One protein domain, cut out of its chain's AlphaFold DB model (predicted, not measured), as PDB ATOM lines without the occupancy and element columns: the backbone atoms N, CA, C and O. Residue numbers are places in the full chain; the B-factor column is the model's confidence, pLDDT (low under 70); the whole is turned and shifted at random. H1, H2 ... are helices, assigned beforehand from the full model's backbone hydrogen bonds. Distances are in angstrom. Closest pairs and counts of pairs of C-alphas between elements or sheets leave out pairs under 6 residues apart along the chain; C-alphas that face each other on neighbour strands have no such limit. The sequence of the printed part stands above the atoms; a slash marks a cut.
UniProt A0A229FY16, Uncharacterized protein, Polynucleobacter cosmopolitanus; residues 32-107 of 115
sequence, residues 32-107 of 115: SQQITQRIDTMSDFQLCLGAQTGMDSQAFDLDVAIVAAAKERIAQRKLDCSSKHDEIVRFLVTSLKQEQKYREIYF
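Overview. This is residues 32 to 107 of the 115 residues of an uncharacterized protein of Polynucleobacter cosmopolitanus (UniProt A0A229FY16). A small compact head of three short helices, with H3 packed crosswise on both H1 and H2, is joined to one long helix, H4, whose residues 96 to 107 stick out as a free arm. This arm adds to the length of the domain. The printed part has 76 residues with four named helices, H1, H2, H3 and H4 in that order, and no named strand: the class is all helix. The whole is only just loose, close to compact, with a radius of gyration of the C-alphas of 13.9 A, and it is elongated, spanning 44 by 27 by 17 A.

Along the chain. H1, residues 32 to 41, begins with C-alpha 32 at (14.902, 37.756, -54.665). H2 is residues 44 to 53. H3, residues 64 to 77, is 19.9 A long from first to last C-alpha. H4, residues 85 to 107, is 32.0 A long and ends with C-alpha 107 at (17.828, 30.260, -14.469).

Arrangement. H1 touches H3 at a steep tilt of 53 degrees, the same way; their closest C-alphas, of Ile 35 and Ile 66, are 6.2 A apart. H1 and H2 are close but not clearly touching, with the C-alphas of Ile 39 and Leu 47 closest at 7.3 A. H2 touches H3 at a steep tilt of 49 degrees, opposite ways, closest at the C-alphas of Ala 51 and Val 67, 5.4 A. H4 only just touches H2, with 3 pairs of C-alphas within 8 A, through its residues 87 to 88 alone; Leu 49 and Ile 88 have the closest C-alphas, 6.3 A. H4 is apart from H1 and H3. In H1, H2, H3 and H4 every O i to N i+4 pair is within hydrogen-bond range.

Size, cuts and confidence. The C-alphas of Gln 76 and Phe 107 are the farthest apart, 45.5 A. The printed part has no cut. The H1 to H2 link is tight, the other two short. The pLDDT is under 70 at residues 32 to 36 and 106 to 107.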
ATOM      1  N   SER A  32      14.551  36.322 -54.672       58.59
ATOM      2  CA  SER A  32      14.902  37.756 -54.665       58.59
ATOM      3  C   SER A  32      13.666  38.660 -54.531       58.59
ATOM      4  O   SER A  32      13.710  39.723 -53.911       58.59
ATOM      5  N   GLN A  33      12.531  38.191 -55.045       59.84
ATOM      6  CA  GLN A  33      11.230  38.842 -54.970       59.84
ATOM      7  C   GLN A  33      10.641  38.857 -53.545       59.84
ATOM      8  O   GLN A  33      10.107  39.880 -53.123       59.84
ATOM      9  N   GLN A  34      10.800  37.779 -52.770       65.06
ATOM     10  CA  GLN A  34      10.403  37.725 -51.354       65.06
ATOM     11  C   GLN A  34      11.288  38.616 -50.475       65.06
ATOM     12  O   GLN A  34      10.778  39.294 -49.585       65.06
ATOM     13  N   ILE A  35      12.597  38.666 -50.749       65.19
ATOM     14  CA  ILE A  35      13.526  39.574 -50.059       65.19
ATOM     15  C   ILE A  35      13.112  41.025 -50.312       65.19
ATOM     16  O   ILE A  35      12.986  41.815 -49.380       65.19
ATOM     17  N   THR A  36      12.818  41.359 -51.567       63.12
ATOM     18  CA  THR A  36      12.417  42.715 -51.955       63.12
ATOM     19  C   THR A  36      11.089  43.122 -51.308       63.12
ATOM     20  O   THR A  36      11.010  44.207 -50.743       63.12
ATOM     21  N   GLN A  37      10.078  42.242 -51.296       70.69
ATOM     22  CA  GLN A  37       8.798  42.492 -50.615       70.69
ATOM     23  C   GLN A  37       8.948  42.657 -49.098       70.69
ATOM     24  O   GLN A  37       8.303  43.514 -48.490       70.69
ATOM     25  N   ARG A  38       9.814  41.852 -48.476       70.19
ATOM     26  CA  ARG A  38      10.107  41.958 -47.046       70.19
ATOM     27  C   ARG A  38      10.742  43.308 -46.721       70.19
ATOM     28  O   ARG A  38      10.334  43.961 -45.774       70.19
ATOM     29  N   ILE A  39      11.691  43.752 -47.538       72.50
ATOM     30  CA  ILE A  39      12.394  45.024 -47.348       72.50
ATOM     31  C   ILE A  39      11.488  46.220 -47.670       72.50
ATOM     32  O   ILE A  39      11.570  47.242 -47.000       72.50
ATOM     33  N   ASP A  40      10.581  46.102 -48.642       70.00
ATOM     34  CA  ASP A  40       9.624  47.171 -48.958       70.00
ATOM     35  C   ASP A  40       8.568  47.383 -47.867       70.00
ATOM     36  O   ASP A  40       8.031  48.484 -47.750       70.00
ATOM     37  N   THR A  41       8.294  46.357 -47.057       77.31
ATOM     38  CA  THR A  41       7.401  46.451 -45.891       77.31
ATOM     39  C   THR A  41       8.136  46.770 -44.585       77.31
ATOM     40  O   THR A  41       7.483  47.089 -43.590       77.31
ATOM     41  N   MET A  42       9.474  46.729 -44.575       77.00
ATOM     42  CA  MET A  42      10.288  47.101 -43.416       77.00
ATOM     43  C   MET A  42      10.274  48.615 -43.187       77.00
ATOM     44  O   MET A  42      10.361  49.413 -44.122       77.00
ATOM     45  N   SER A  43      10.201  49.011 -41.916       84.69
ATOM     46  CA  SER A  43      10.333  50.418 -41.528       84.69
ATOM     47  C   SER A  43      11.773  50.909 -41.698       84.69
ATOM     48  O   SER A  43      12.717  50.120 -41.646       84.69
ATOM     49  N   ASP A  44      11.969  52.225 -41.816       86.31
ATOM     50  CA  ASP A  44      13.312  52.824 -41.910       86.31
ATOM     51  C   ASP A  44      14.211  52.418 -40.730       86.31
ATOM     52  O   ASP A  44      15.406  52.182 -40.897       86.31
ATOM     53  N   PHE A  45      13.619  52.253 -39.542       87.19
ATOM     54  CA  PHE A  45      14.305  51.706 -38.374       87.19
ATOM     55  C   PHE A  45      14.813  50.278 -38.621       87.19
ATOM     56  O   PHE A  45      15.979  49.998 -38.361       87.19
ATOM     57  N   GLN A  46      13.968  49.381 -39.140       86.25
ATOM     58  CA  GLN A  46      14.346  47.988 -39.410       86.25
ATOM     59  C   GLN A  46      15.403  47.884 -40.513       86.25
ATOM     60  O   GLN A  46      16.320  47.073 -40.398       86.25
ATOM     61  N   LEU A  47      15.315  48.734 -41.539       87.69
ATOM     62  CA  LEU A  47      16.328  48.824 -42.588       87.69
ATOM     63  C   LEU A  47      17.682  49.243 -42.009       87.69
ATOM     64  O   LEU A  47      18.692  48.586 -42.261       87.69
ATOM     65  N   CYS A  48      17.703  50.301 -41.193       89.88
ATOM     66  CA  CYS A  48      18.924  50.784 -40.555       89.88
ATOM     67  C   CYS A  48      19.479  49.802 -39.512       89.88
ATOM     68  O   CYS A  48      20.697  49.656 -39.430       89.88
ATOM     69  N   LEU A  49      18.617  49.104 -38.762       88.56
ATOM     70  CA  LEU A  49      19.007  48.039 -37.834       88.56
ATOM     71  C   LEU A  49      19.707  46.907 -38.597       88.56
ATOM     72  O   LEU A  49      20.878  46.639 -38.347       88.56
ATOM     73  N   GLY A  50      19.044  46.334 -39.606       88.00
ATOM     74  CA  GLY A  50      19.599  45.244 -40.413       88.00
ATOM     75  C   GLY A  50      20.891  45.615 -41.130       88.00
ATOM     76  O   GLY A  50      21.831  44.825 -41.163       88.00
ATOM     77  N   ALA A  51      20.990  46.836 -41.650       88.06
ATOM     78  CA  ALA A  51      22.191  47.294 -42.337       88.06
ATOM     79  C   ALA A  51      23.391  47.537 -41.405       88.06
ATOM     80  O   ALA A  51      24.528  47.318 -41.835       88.06
ATOM     81  N   GLN A  52      23.158  48.002 -40.170       86.50
ATOM     82  CA  GLN A  52      24.221  48.322 -39.206       86.50
ATOM     83  C   GLN A  52      24.666  47.107 -38.393       86.50
ATOM     84  O   GLN A  52      25.861  46.949 -38.152       86.50
ATOM     85  N   THR A  53      23.726  46.268 -37.959       85.75
ATOM     86  CA  THR A  53      24.001  45.191 -36.998       85.75
ATOM     87  C   THR A  53      23.892  43.800 -37.601       85.75
ATOM     88  O   THR A  53      24.332  42.845 -36.970       85.75
ATOM     89  N   GLY A  54      23.316  43.666 -38.800       85.19
ATOM     90  CA  GLY A  54      23.001  42.357 -39.369       85.19
ATOM     91  C   GLY A  54      21.890  41.628 -38.611       85.19
ATOM     92  O   GLY A  54      21.801  40.413 -38.707       85.19
ATOM     93  N   MET A  55      21.064  42.347 -37.844       85.69
ATOM     94  CA  MET A  55      19.955  41.789 -37.059       85.69
ATOM     95  C   MET A  55      18.618  42.359 -37.530       85.69
ATOM     96  O   MET A  55      18.567  43.453 -38.090       85.69
ATOM     97  N   ASP A  56      17.513  41.674 -37.247       83.81
ATOM     98  CA  ASP A  56      16.183  42.280 -37.330       83.81
ATOM     99  C   ASP A  56      15.502  42.335 -35.952       83.81
ATOM    100  O   ASP A  56      16.067  41.948 -34.932       83.81
ATOM    101  N   SER A  57      14.286  42.879 -35.894       78.44
ATOM    102  CA  SER A  57      13.547  43.027 -34.633       78.44
ATOM    103  C   SER A  57      13.140  41.701 -33.964       78.44
ATOM    104  O   SER A  57      12.690  41.717 -32.823       78.44
ATOM    105  N   GLN A  58      13.221  40.583 -34.681       75.88
ATOM    106  CA  GLN A  58      12.788  39.242 -34.279       75.88
ATOM    107  C   GLN A  58      13.951  38.240 -34.199       75.88
ATOM    108  O   GLN A  58      13.858  37.269 -33.451       75.88
ATOM    109  N   ALA A  59      15.030  38.452 -34.953       77.56
ATOM    110  CA  ALA A  59      16.151  37.535 -35.081       77.56
ATOM    111  C   ALA A  59      17.499  38.244 -34.896       77.56
ATOM    112  O   ALA A  59      17.762  39.307 -35.460       77.56
ATOM    113  N   PHE A  60      18.384  37.589 -34.142       75.94
ATOM    114  CA  PHE A  60      19.767  38.021 -33.917       75.94
ATOM    115  C   PHE A  60      20.691  37.783 -35.116       75.94
ATOM    116  O   PHE A  60      21.843  38.200 -35.072       75.94
ATOM    117  N   ASP A  61      20.210  37.100 -36.152       80.12
ATOM    118  CA  ASP A  61      20.969  36.846 -37.369       80.12
ATOM    119  C   ASP A  61      20.061  37.060 -38.577       80.12
ATOM    120  O   ASP A  61      18.956  36.511 -38.654       80.12
ATOM    121  N   LEU A  62      20.513  37.909 -39.492       81.25
ATOM    122  CA  LEU A  62      19.807  38.268 -40.707       81.25
ATOM    123  C   LEU A  62      20.621  37.789 -41.904       81.25
ATOM    124  O   LEU A  62      21.814  38.064 -42.010       81.25
ATOM    125  N   ASP A  63      19.950  37.114 -42.838       83.00
ATOM    126  CA  ASP A  63      20.592  36.600 -44.044       83.00
ATOM    127  C   ASP A  63      21.366  37.711 -44.778       83.00
ATOM    128  O   ASP A  63      20.864  38.823 -44.988       83.00
ATOM    129  N   VAL A  64      22.597  37.400 -45.187       84.31
ATOM    130  CA  VAL A  64      23.521  38.348 -45.822       84.31
ATOM    131  C   VAL A  64      22.908  38.992 -47.072       84.31
ATOM    132  O   VAL A  64      23.146  40.174 -47.330       84.31
ATOM    133  N   ALA A  65      22.076  38.263 -47.823       81.19
ATOM    134  CA  ALA A  65      21.371  38.798 -48.986       81.19
ATOM    135  C   ALA A  65      20.336  39.865 -48.594       81.19
ATOM    136  O   ALA A  65      20.160  40.853 -49.309       81.19
ATOM    137  N   ILE A  66      19.689  39.714 -47.436       79.88
ATOM    138  CA  ILE A  66      18.732  40.689 -46.898       79.88
ATOM    139  C   ILE A  66      19.475  41.922 -46.379       79.88
ATOM    140  O   ILE A  66      19.049  43.042 -46.650       79.88
ATOM    141  N   VAL A  67      20.615  41.742 -45.706       86.44
ATOM    142  CA  VAL A  67      21.472  42.854 -45.258       86.44
ATOM    143  C   VAL A  67      21.979  43.672 -46.449       86.44
ATOM    144  O   VAL A  67      21.935  44.905 -46.422       86.44
ATOM    145  N   ALA A  68      22.440  43.004 -47.509       86.12
ATOM    146  CA  ALA A  68      22.899  43.664 -48.729       86.12
ATOM    147  C   ALA A  68      21.769  44.459 -49.399       86.12
ATOM    148  O   ALA A  68      21.938  45.641 -49.699       86.12
ATOM    149  N   ALA A  69      20.592  43.849 -49.549       84.19
ATOM    150  CA  ALA A  69      19.435  44.516 -50.128       84.19
ATOM    151  C   ALA A  69      18.910  45.669 -49.243       84.19
ATOM    152  O   ALA A  69      18.477  46.696 -49.766       84.19
ATOM    153  N   ALA A  70      19.008  45.570 -47.911       84.88
ATOM    154  CA  ALA A  70      18.661  46.662 -46.999       84.88
ATOM    155  C   ALA A  70      19.605  47.866 -47.168       84.88
ATOM    156  O   ALA A  70      19.143  49.004 -47.264       84.88
ATOM    157  N   LYS A  71      20.919  47.623 -47.284       86.88
ATOM    158  CA  LYS A  71      21.917  48.667 -47.586       86.88
ATOM    159  C   LYS A  71      21.642  49.344 -48.923       86.88
ATOM    160  O   LYS A  71      21.722  50.568 -49.021       86.88
ATOM    161  N   GLU A  72      21.273  48.566 -49.936       87.19
ATOM    162  CA  GLU A  72      20.911  49.105 -51.244       87.19
ATOM    163  C   GLU A  72      19.666  49.998 -51.159       87.19
ATOM    164  O   GLU A  72      19.671  51.115 -51.677       87.19
ATOM    165  N   ARG A  73      18.622  49.577 -50.431       85.50
ATOM    166  CA  ARG A  73      17.427  50.412 -50.229       85.50
ATOM    167  C   ARG A  73      17.708  51.688 -49.444       85.50
ATOM    168  O   ARG A  73      17.150  52.726 -49.796       85.50
ATOM    169  N   ILE A  74      18.581  51.647 -48.437       88.06
ATOM    170  CA  ILE A  74      19.033  52.848 -47.715       88.06
ATOM    171  C   ILE A  74      19.713  53.825 -48.675       88.06
ATOM    172  O   ILE A  74      19.388  55.013 -48.661       88.06
ATOM    173  N   ALA A  75      20.601  53.332 -49.543       87.94
ATOM    174  CA  ALA A  75      21.282  54.157 -50.536       87.94
ATOM    175  C   ALA A  75      20.302  54.752 -51.563       87.94
ATOM    176  O   ALA A  75      20.379  55.941 -51.871       87.94
ATOM    177  N   GLN A  76      19.341  53.956 -52.045       87.62
ATOM    178  CA  GLN A  76      18.313  54.399 -52.993       87.62
ATOM    179  C   GLN A  76      17.392  55.472 -52.397       87.62
ATOM    180  O   GLN A  76      17.097  56.471 -53.050       87.62
ATOM    181  N   ARG A  77      16.940  55.279 -51.152       86.12
ATOM    182  CA  ARG A  77      16.027  56.199 -50.455       86.12
ATOM    183  C   ARG A  77      16.749  57.348 -49.740       86.12
ATOM    184  O   ARG A  77      16.080  58.227 -49.208       86.12
ATOM    185  N   LYS A  78      18.091  57.358 -49.742       87.44
ATOM    186  CA  LYS A  78      18.944  58.305 -49.002       87.44
ATOM    187  C   LYS A  78      18.534  58.425 -47.528       87.44
ATOM    188  O   LYS A  78      18.423  59.528 -46.998       87.44
ATOM    189  N   LEU A  79      18.272  57.286 -46.886       86.31
ATOM    190  CA  LEU A  79      17.868  57.257 -45.481       86.31
ATOM    191  C   LEU A  79      19.043  57.656 -44.586       86.31
ATOM    192  O   LEU A  79      20.124  57.071 -44.667       86.31
ATOM    193  N   ASP A  80      18.814  58.622 -43.699       87.62
ATOM    194  CA  ASP A  80      19.791  58.995 -42.683       87.62
ATOM    195  C   ASP A  80      19.691  58.059 -41.473       87.62
ATOM    196  O   ASP A  80      18.962  58.304 -40.507       87.62
ATOM    197  N   CYS A  81      20.460  56.975 -41.521       86.62
ATOM    198  CA  CYS A  81      20.537  56.020 -40.425       86.62
ATOM    199  C   CYS A  81      21.249  56.560 -39.172       86.62
ATOM    200  O   CYS A  81      21.153  55.922 -38.119       86.62
ATOM    201  N   SER A  82      21.922  57.717 -39.241       88.06
ATOM    202  CA  SER A  82      22.500  58.369 -38.058       88.06
ATOM    203  C   SER A  82      21.398  58.861 -37.123       88.06
ATOM    204  O   SER A  82      21.452  58.601 -35.923       88.06
ATOM    205  N   SER A  83      20.329  59.435 -37.685       87.56
ATOM    206  CA  SER A  83      19.145  59.872 -36.929       87.56
ATOM    207  C   SER A  83      18.444  58.742 -36.156       87.56
ATOM    208  O   SER A  83      17.722  58.994 -35.191       87.56
ATOM    209  N   LYS A  84      18.664  57.484 -36.563       86.56
ATOM    210  CA  LYS A  84      18.084  56.277 -35.955       86.56
ATOM    211  C   LYS A  84      19.035  55.524 -35.033       86.56
ATOM    212  O   LYS A  84      18.612  54.562 -34.395       86.56
ATOM    213  N   HIS A  85      20.285  55.962 -34.916       87.94
ATOM    214  CA  HIS A  85      21.302  55.262 -34.138       87.94
ATOM    215  C   HIS A  85      20.919  55.129 -32.655       87.94
ATOM    216  O   HIS A  85      20.942  54.027 -32.111       87.94
ATOM    217  N   ASP A  86      20.459  56.212 -32.021       89.56
ATOM    218  CA  ASP A  86      20.043  56.190 -30.611       89.56
ATOM    219  C   ASP A  86      18.843  55.265 -30.363       89.56
ATOM    220  O   ASP A  86      18.746  54.604 -29.326       89.56
ATOM    221  N   GLU A  87      17.916  55.209 -31.321       88.62
ATOM    222  CA  GLU A  87      16.756  54.319 -31.273       88.62
ATOM    223  C   GLU A  87      17.199  52.853 -31.370       88.62
ATOM    224  O   GLU A  87      16.740  52.018 -30.588       88.62
ATOM    225  N   ILE A  88      18.151  52.555 -32.261       89.56
ATOM    226  CA  ILE A  88      18.747  51.223 -32.434       89.56
ATOM    227  C   ILE A  88      19.468  50.787 -31.157       89.56
ATOM    228  O   ILE A  88      19.219  49.691 -30.654       89.56
ATOM    229  N   VAL A  89      20.311  51.648 -30.585       90.06
ATOM    230  CA  VAL A  89      21.026  51.347 -29.337       90.06
ATOM    231  C   VAL A  89      20.038  51.097 -28.200       90.06
ATOM    232  O   VAL A  89      20.170  50.111 -27.472       90.06
ATOM    233  N   ARG A  90      19.008  51.941 -28.059       90.56
ATOM    234  CA  ARG A  90      17.975  51.764 -27.030       90.56
ATOM    235  C   ARG A  90      17.232  50.441 -27.198       90.56
ATOM    236  O   ARG A  90      17.003  49.759 -26.198       90.56
ATOM    237  N   PHE A  91      16.883  50.072 -28.429       90.06
ATOM    238  CA  PHE A  91      16.250  48.792 -28.734       90.06
ATOM    239  C   PHE A  91      17.139  47.621 -28.298       90.06
ATOM    240  O   PHE A  91      16.710  46.803 -27.488       90.06
ATOM    241  N   LEU A  92      18.403  47.594 -28.731       89.62
ATOM    242  CA  LEU A  92      19.344  46.517 -28.402       89.62
ATOM    243  C   LEU A  92      19.572  46.382 -26.895       89.62
ATOM    244  O   LEU A  92      19.483  45.286 -26.348       89.62
ATOM    245  N   VAL A  93      19.821  47.498 -26.204       91.19
ATOM    246  CA  VAL A  93      20.019  47.502 -24.748       91.19
ATOM    247  C   VAL A  93      18.774  46.988 -24.024       91.19
ATOM    248  O   VAL A  93      18.895  46.259 -23.041       91.19
ATOM    249  N   THR A  94      17.578  47.347 -24.496       89.94
ATOM    250  CA  THR A  94      16.318  46.885 -23.899       89.94
ATOM    251  C   THR A  94      16.136  45.384 -24.095       89.94
ATOM    252  O   THR A  94      15.882  44.682 -23.116       89.94
ATOM    253  N   SER A  95      16.352  44.880 -25.312       86.19
ATOM    254  CA  SER A  95      16.282  43.448 -25.622       86.19
ATOM    255  C   SER A  95      17.279  42.640 -24.785       86.19
ATOM    256  O   SER A  95      16.911  41.632 -24.186       86.19
ATOM    257  N   LEU A  96      18.519  43.121 -24.637       87.62
ATOM    258  CA  LEU A  96      19.540  42.464 -23.810       87.62
ATOM    259  C   LEU A  96      19.182  42.453 -22.318       87.62
ATOM    260  O   LEU A  96      19.332  41.429 -21.653       87.62
ATOM    261  N   LYS A  97      18.678  43.571 -21.779       89.06
ATOM    262  CA  LYS A  97      18.207  43.633 -20.385       89.06
ATOM    263  C   LYS A  97      17.030  42.694 -20.143       89.06
ATOM    264  O   LYS A  97      16.936  42.096 -19.073       89.06
ATOM    265  N   GLN A  98      16.134  42.569 -21.115       87.06
ATOM    266  CA  GLN A  98      14.997  41.663 -21.040       87.06
ATOM    267  C   GLN A  98      15.460  40.202 -21.026       87.06
ATOM    268  O   GLN A  98      15.042  39.461 -20.138       87.06
ATOM    269  N   GLU A  99      16.381  39.815 -21.908       83.06
ATOM    270  CA  GLU A  99      17.004  38.484 -21.902       83.06
ATOM    271  C   GLU A  99      17.727  38.186 -20.583       83.06
ATOM    272  O   GLU A  99      17.564  37.107 -20.009       83.06
ATOM    273  N   GLN A 100      18.475  39.154 -20.042       85.19
ATOM    274  CA  GLN A 100      19.113  39.008 -18.735       85.19
ATOM    275  C   GLN A 100      18.073  38.780 -17.633       85.19
ATOM    276  O   GLN A 100      18.228  37.859 -16.834       85.19
ATOM    277  N   LYS A 101      16.990  39.561 -17.613       86.81
ATOM    278  CA  LYS A 101      15.902  39.401 -16.642       86.81
ATOM    279  C   LYS A 101      15.219  38.037 -16.771       86.81
ATOM    280  O   LYS A 101      14.936  37.405 -15.757       86.81
ATOM    281  N   TYR A 102      14.968  37.553 -17.989       81.38
ATOM    282  CA  TYR A 102      14.454  36.197 -18.209       81.38
ATOM    283  C   TYR A 102      15.427  35.145 -17.686       81.38
ATOM    284  O   TYR A 102      15.022  34.227 -16.972       81.38
ATOM    285  N   ARG A 103      16.722  35.292 -17.970       78.50
ATOM    286  CA  ARG A 103      17.741  34.387 -17.442       78.50
ATOM    287  C   ARG A 103      17.769  34.409 -15.914       78.50
ATOM    288  O   ARG A 103      17.821  33.349 -15.308       78.50
ATOM    289  N   GLU A 104      17.696  35.573 -15.284       80.56
ATOM    290  CA  GLU A 104      17.625  35.683 -13.827       80.56
ATOM    291  C   GLU A 104      16.369  35.000 -13.283       80.56
ATOM    292  O   GLU A 104      16.475  34.203 -12.365       80.56
ATOM    293  N   ILE A 105      15.189  35.212 -13.863       78.50
ATOM    294  CA  ILE A 105      13.941  34.618 -13.353       78.50
ATOM    295  C   ILE A 105      13.912  33.092 -13.531       78.50
ATOM    296  O   ILE A 105      13.543  32.372 -12.606       78.50
ATOM    297  N   TYR A 106      14.302  32.586 -14.702       67.56
ATOM    298  CA  TYR A 106      14.127  31.172 -15.066       67.56
ATOM    299  C   TYR A 106      15.373  30.311 -14.829       67.56
ATOM    300  O   TYR A 106      15.257  29.101 -14.642       67.56
ATOM    301  N   PHE A 107      16.561  30.918 -14.796       64.81
ATOM    302  CA  PHE A 107      17.828  30.260 -14.469       64.81
ATOM    303  C   PHE A 107      18.421  30.742 -13.137       64.81
ATOM    304  O   PHE A 107      19.606  30.507 -12.884       64.81
TER     305      PHE A 107